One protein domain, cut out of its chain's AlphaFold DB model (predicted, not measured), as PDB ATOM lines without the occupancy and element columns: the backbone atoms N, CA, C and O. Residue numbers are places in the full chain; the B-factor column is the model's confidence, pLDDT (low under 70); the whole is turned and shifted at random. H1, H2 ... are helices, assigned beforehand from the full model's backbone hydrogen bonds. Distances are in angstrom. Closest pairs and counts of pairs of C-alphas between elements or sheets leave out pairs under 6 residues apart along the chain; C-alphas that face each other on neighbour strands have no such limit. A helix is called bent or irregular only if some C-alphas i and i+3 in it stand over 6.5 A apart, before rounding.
ATOM      1  N   LEU A   3      15.572 -10.974   1.407       61.22
ATOM      2  CA  LEU A   3      14.974 -12.322   1.304       61.22
ATOM      3  C   LEU A   3      13.579 -12.354   0.656       61.22
ATOM      4  O   LEU A   3      13.186 -13.387   0.118       61.22
ATOM      5  N   ALA A   4      12.848 -11.237   0.676       63.34
ATOM      6  CA  ALA A   4      11.496 -11.147   0.122       63.34
ATOM      7  C   ALA A   4      11.416 -11.519  -1.379       63.34
ATOM      8  O   ALA A   4      10.622 -12.397  -1.722       63.34
ATOM      9  N   PRO A   5      12.255 -10.972  -2.287       68.00
ATOM     10  CA  PRO A   5      12.178 -11.324  -3.711       68.00
ATOM     11  C   PRO A   5      12.580 -12.783  -4.006       68.00
ATOM     12  O   PRO A   5      12.044 -13.413  -4.921       68.00
ATOM     13  N   ILE A   6      13.485 -13.363  -3.211       67.44
ATOM     14  CA  ILE A   6      13.929 -14.761  -3.369       67.44
ATOM     15  C   ILE A   6      12.841 -15.732  -2.896       67.44
ATOM     16  O   ILE A   6      12.625 -16.767  -3.524       67.44
ATOM     17  N   GLY A   7      12.112 -15.380  -1.832       62.38
ATOM     18  CA  GLY A   7      10.996 -16.174  -1.308       62.38
ATOM     19  C   GLY A   7       9.886 -16.428  -2.329       62.38
ATOM     20  O   GLY A   7       9.308 -17.514  -2.347       62.38
ATOM     21  N   HIS A   8       9.631 -15.467  -3.219       67.69
ATOM     22  CA  HIS A   8       8.591 -15.588  -4.244       67.69
ATOM     23  C   HIS A   8       9.060 -16.286  -5.527       67.69
ATOM     24  O   HIS A   8       8.253 -16.922  -6.198       67.69
ATOM     25  N   THR A   9      10.350 -16.209  -5.857       74.00
ATOM     26  CA  THR A   9      10.915 -16.783  -7.092       74.00
ATOM     27  C   THR A   9      11.459 -18.200  -6.898       74.00
ATOM     28  O   THR A   9      11.288 -19.059  -7.758       74.00
ATOM     29  N   LYS A  10      12.111 -18.466  -5.760       76.25
ATOM     30  CA  LYS A  10      12.761 -19.741  -5.420       76.25
ATOM     31  C   LYS A  10      12.429 -20.129  -3.985       76.25
ATOM     32  O   LYS A  10      13.285 -20.137  -3.099       76.25
ATOM     33  N   ALA A  11      11.176 -20.496  -3.762       78.88
ATOM     34  CA  ALA A  11      10.676 -20.810  -2.429       78.88
ATOM     35  C   ALA A  11      11.453 -21.938  -1.728       78.88
ATOM     36  O   ALA A  11      11.778 -21.812  -0.553       78.88
ATOM     37  N   ALA A  12      11.855 -22.986  -2.457       79.75
ATOM     38  CA  ALA A  12      12.669 -24.066  -1.893       79.75
ATOM     39  C   ALA A  12      14.051 -23.581  -1.404       79.75
ATOM     40  O   ALA A  12      14.587 -24.090  -0.422       79.75
ATOM     41  N   SER A  13      14.644 -22.589  -2.077       82.56
ATOM     42  CA  SER A  13      15.905 -21.975  -1.646       82.56
ATOM     43  C   SER A  13      15.699 -21.105  -0.409       82.56
ATOM     44  O   SER A  13      16.479 -21.201   0.535       82.56
ATOM     45  N   ALA A  14      14.636 -20.297  -0.388       81.44
ATOM     46  CA  ALA A  14      14.300 -19.464   0.762       81.44
ATOM     47  C   ALA A  14      14.012 -20.306   2.016       81.44
ATOM     48  O   ALA A  14      14.530 -20.004   3.088       81.44
ATOM     49  N   GLU A  15      13.275 -21.410   1.878       79.50
ATOM     50  CA  GLU A  15      13.010 -22.346   2.973       79.50
ATOM     51  C   GLU A  15      14.301 -22.953   3.538       79.50
ATOM     52  O   GLU A  15      14.499 -22.982   4.754       79.50
ATOM     53  N   LYS A  16      15.231 -23.375   2.669       84.94
ATOM     54  CA  LYS A  16      16.543 -23.883   3.099       84.94
ATOM     55  C   LYS A  16      17.342 -22.830   3.866       84.94
ATOM     56  O   LYS A  16      17.932 -23.163   4.892       84.94
ATOM     57  N   ILE A  17      17.350 -21.580   3.398       86.06
ATOM     58  CA  ILE A  17      18.037 -20.470   4.078       86.06
ATOM     59  C   ILE A  17      17.426 -20.239   5.462       86.06
ATOM     60  O   ILE A  17      18.162 -20.173   6.443       86.06
ATOM     61  N   LEU A  18      16.096 -20.201   5.566       82.31
ATOM     62  CA  LEU A  18      15.399 -20.044   6.844       82.31
ATOM     63  C   LEU A  18      15.714 -21.175   7.826       82.31
ATOM     64  O   LEU A  18      15.975 -20.918   8.998       82.31
ATOM     65  N   ASN A  19      15.737 -22.420   7.351       84.75
ATOM     66  CA  ASN A  19      16.072 -23.568   8.191       84.75
ATOM     67  C   ASN A  19      17.520 -23.495   8.699       84.75
ATOM     68  O   ASN A  19      17.771 -23.787   9.868       84.75
ATOM     69  N   ARG A  20      18.470 -23.065   7.855       85.75
ATOM     70  CA  ARG A  20      19.867 -22.842   8.269       85.75
ATOM     71  C   ARG A  20      19.990 -21.700   9.274       85.75
ATOM     72  O   ARG A  20      20.699 -21.843  10.261       85.75
ATOM     73  N   PHE A  21      19.267 -20.606   9.064       85.00
ATOM     74  CA  PHE A  21      19.297 -19.447   9.952       85.00
ATOM     75  C   PHE A  21      18.736 -19.768  11.342       85.00
ATOM     76  O   PHE A  21      19.356 -19.441  12.349       85.00
ATOM     77  N   ASN A  22      17.634 -20.523  11.404       83.44
ATOM     78  CA  ASN A  22      17.088 -21.031  12.664       83.44
ATOM     79  C   ASN A  22      18.092 -21.908  13.426       83.44
ATOM     80  O   ASN A  22      18.131 -21.864  14.653       83.44
ATOM     81  N   LEU A  23      18.904 -22.705  12.722       86.62
ATOM     82  CA  LEU A  23      19.960 -23.495  13.358       86.62
ATOM     83  C   LEU A  23      21.047 -22.586  13.950       86.62
ATOM     84  O   LEU A  23      21.403 -22.754  15.113       86.62
ATOM     85  N   CYS A  24      21.516 -21.587  13.197       86.69
ATOM     86  CA  CYS A  24      22.497 -20.614  13.688       86.69
ATOM     87  C   CYS A  24      21.997 -19.859  14.926       86.69
ATOM     88  O   CYS A  24      22.745 -19.706  15.886       86.69
ATOM     89  N   PHE A  25      20.732 -19.440  14.943       83.69
ATOM     90  CA  PHE A  25      20.148 -18.756  16.098       83.69
ATOM     91  C   PHE A  25      20.015 -19.638  17.332       83.69
ATOM     92  O   PHE A  25      20.292 -19.173  18.433       83.69
ATOM     93  N   LYS A  26      19.674 -20.920  17.169       83.62
ATOM     94  CA  LYS A  26      19.703 -21.872  18.288       83.62
ATOM     95  C   LYS A  26      21.106 -21.991  18.884       83.62
ATOM     96  O   LYS A  26      21.244 -22.003  20.101       83.62
ATOM     97  N   HIS A  27      22.139 -22.039  18.042       86.75
ATOM     98  CA  HIS A  27      23.524 -22.048  18.517       86.75
ATOM     99  C   HIS A  27      23.916 -20.729  19.199       86.75
ATOM    100  O   HIS A  27      24.538 -20.761  20.257       86.75
ATOM    101  N   ALA A  28      23.521 -19.580  18.645       83.94
ATOM    102  CA  ALA A  28      23.801 -18.268  19.232       83.94
ATOM    103  C   ALA A  28      23.125 -18.076  20.603       83.94
ATOM    104  O   ALA A  28      23.742 -17.531  21.515       83.94
ATOM    105  N   ALA A  29      21.907 -18.594  20.776       82.38
ATOM    106  CA  ALA A  29      21.192 -18.557  22.050       82.38
ATOM    107  C   ALA A  29      21.879 -19.396  23.141       82.38
ATOM    108  O   ALA A  29      21.961 -18.968  24.289       82.38
ATOM    109  N   VAL A  30      22.433 -20.566  22.791       85.81
ATOM    110  CA  VAL A  30      23.245 -21.379  23.722       85.81
ATOM    111  C   VAL A  30      24.520 -20.640  24.138       85.81
ATOM    112  O   VAL A  30      24.955 -20.747  25.280       85.81
ATOM    113  N   LEU A  31      25.094 -19.843  23.235       87.69
ATOM    114  CA  LEU A  31      26.260 -18.997  23.505       87.69
ATOM    115  C   LEU A  31      25.919 -17.712  24.287       87.69
ATOM    116  O   LEU A  31      26.783 -16.853  24.433       87.69
ATOM    117  N   SER A  32      24.694 -17.589  24.818       76.81
ATOM    118  CA  SER A  32      24.216 -16.434  25.599       76.81
ATOM    119  C   SER A  32      24.265 -15.101  24.840       76.81
ATOM    120  O   SER A  32      24.407 -14.039  25.442       76.81
ATOM    121  N   LEU A  33      24.154 -15.147  23.510       77.81
ATOM    122  CA  LEU A  33      23.993 -13.958  22.683       77.81
ATOM    123  C   LEU A  33      22.515 -13.536  22.705       77.81
ATOM    124  O   LEU A  33      21.640 -14.388  22.550       77.81
ATOM    125  N   ASP A  34      22.239 -12.242  22.888       71.50
ATOM    126  CA  ASP A  34      20.871 -11.710  22.897       71.50
ATOM    127  C   ASP A  34      20.267 -11.799  21.488       71.50
ATOM    128  O   ASP A  34      20.526 -10.976  20.606       71.50
ATOM    129  N   VAL A  35      19.543 -12.888  21.241       69.94
ATOM    130  CA  VAL A  35      18.909 -13.188  19.962       69.94
ATOM    131  C   VAL A  35      17.442 -13.472  20.220       69.94
ATOM    132  O   VAL A  35      17.084 -14.464  20.858       69.94
ATOM    133  N   ASP A  36      16.585 -12.624  19.661       68.94
ATOM    134  CA  ASP A  36      15.145 -12.819  19.714       68.94
ATOM    135  C   ASP A  36      14.727 -13.991  18.808       68.94
ATOM    136  O   ASP A  36      14.555 -13.869  17.592       68.94
ATOM    137  N   LEU A  37      14.567 -15.164  19.424       67.06
ATOM    138  CA  LEU A  37      14.075 -16.383  18.778       67.06
ATOM    139  C   LEU A  37      12.592 -16.284  18.373       67.06
ATOM    140  O   LEU A  37      12.125 -17.113  17.587       67.06
ATOM    141  N   GLN A  38      11.842 -15.307  18.900       63.25
ATOM    142  CA  GLN A  38      10.413 -15.128  18.627       63.25
ATOM    143  C   GLN A  38      10.164 -14.389  17.307       63.25
ATOM    144  O   GLN A  38       9.133 -14.623  16.668       63.25
ATOM    145  N   VAL A  39      11.126 -13.602  16.804       58.59
ATOM    146  CA  VAL A  39      11.083 -13.052  15.436       58.59
ATOM    147  C   VAL A  39      11.479 -14.144  14.447       58.59
ATOM    148  O   VAL A  39      12.537 -14.141  13.818       58.59
ATOM    149  N   THR A  40      10.604 -15.136  14.292       61.34
ATOM    150  CA  THR A  40      10.805 -16.179  13.292       61.34
ATOM    151  C   THR A  40      10.843 -15.497  11.926       61.34
ATOM    152  O   THR A  40       9.852 -14.912  11.500       61.34
ATOM    153  N   ALA A  41      11.955 -15.592  11.197       61.34
ATOM    154  CA  ALA A  41      12.127 -14.940   9.893       61.34
ATOM    155  C   ALA A  41      11.022 -15.290   8.860       61.34
ATOM    156  O   ALA A  41      10.803 -14.542   7.908       61.34
ATOM    157  N   LYS A  42      10.258 -16.374   9.082       61.91
ATOM    158  CA  LYS A  42       9.007 -16.686   8.361       61.91
ATOM    159  C   LYS A  42       7.920 -15.616   8.525       61.91
ATOM    160  O   LYS A  42       7.239 -15.314   7.553       61.91
ATOM    161  N   ALA A  43       7.762 -15.037   9.716       62.28
ATOM    162  CA  ALA A  43       6.788 -13.981   9.987       62.28
ATOM    163  C   ALA A  43       7.076 -12.724   9.148       62.28
ATOM    164  O   ALA A  43       6.156 -12.113   8.613       62.28
ATOM    165  N   LEU A  44       8.361 -12.407   8.942       63.47
ATOM    166  CA  LEU A  44       8.812 -11.282   8.114       63.47
ATOM    167  C   LEU A  44       8.653 -11.523   6.605       63.47
ATOM    168  O   LEU A  44       8.591 -10.570   5.832       63.47
ATOM    169  N   LEU A  45       8.615 -12.786   6.171       65.75
ATOM    170  CA  LEU A  45       8.506 -13.169   4.757       65.75
ATOM    171  C   LEU A  45       7.059 -13.306   4.268       65.75
ATOM    172  O   LEU A  45       6.824 -13.376   3.063       65.75
ATOM    173  N   GLY A  46       6.088 -13.320   5.183       68.44
ATOM    174  CA  GLY A  46       4.682 -13.513   4.850       68.44
ATOM    175  C   GLY A  46       4.366 -14.925   4.339       68.44
ATOM    176  O   GLY A  46       5.157 -15.864   4.446       68.44
TER     177      GLY A  46
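Overview. This is residues 3 to 46 of the 111 residues of an uncharacterized protein of Bartonella koehlerae C-29 (UniProt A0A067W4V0). One long helix, H2, makes the length of a narrow rod; the short helix H1 folds back on its first turns as a small helical hairpin. From the other end of H2, residues 31 to 40 turn round and run back along its length to the short helix H3, and the path ends on the same end of the rod as H1. The printed part has 44 residues with three named helices, in the order H1, H2, H3, and no named strand; the class is all helix. It is only just loose, close to compact, with a radius of gyration of the C-alphas of 11.5 A, and its C-alphas span 35 by 15 by 10 A.

Arrangement. H1, residues 3 to 9, touches H2, residues 11 to 30, and the two form a helical hairpin. They run opposite ways at a shallow tilt of 29 degrees. Their closest C-alphas, those of Gly 7 and Ala 14, are 5.1 A apart, and H2 touches H1 with residues 13 to 15 alone. H3, residues 41 to 45, is close to H2 but not clearly touching it; the closest C-alphas, those of Leu 18 and Ala 41, are 6.8 A apart. H1 and H3 only just touch, with 3 pairs of C-alphas within 8 A, the closest being those of Ala 4 and Leu 45 at 5.9 A. In H2 and H3 every O i to N i+4 pair is within hydrogen-bond range; in H1 2 of 3 are.

Along the chain. H1 begins at C-alpha 3, (14.974, -12.322, 1.304), and measures 10.3 A from first to last C-alpha, residues 3 to 9. After Lys 10, H2 covers residues 11 to 30, from C-alpha 11 at (10.676, -20.810, -2.429) to C-alpha 30 at (23.245, -21.379, 23.722), a length of 29.0 A. H3 covers residues 41 to 45, 6.5 A from first to last C-alpha, and ends at C-alpha 45, (8.506, -13.169, 4.757). None of the three helices is bent or irregular.

Size, cuts and confidence. The two C-alphas farthest apart are those of Thr 9 and Ser 32, at 35.3 A, while the first and last printed C-alphas, those of Leu 3 and Gly 46, are 11.0 A apart. The printed part, residues 3 to 46, has no cut. The link from H1 to H2 is tight, with 1 residue, and the link from H2 to H3 is short, with 10 residues; no link is long. The mean pLDDT of the printed part is 75.0, and 18 residues, 3 to 8 and 35 to 46, are under 70. H2 has a mean of 84, against 66 for H1 and 63 for H3.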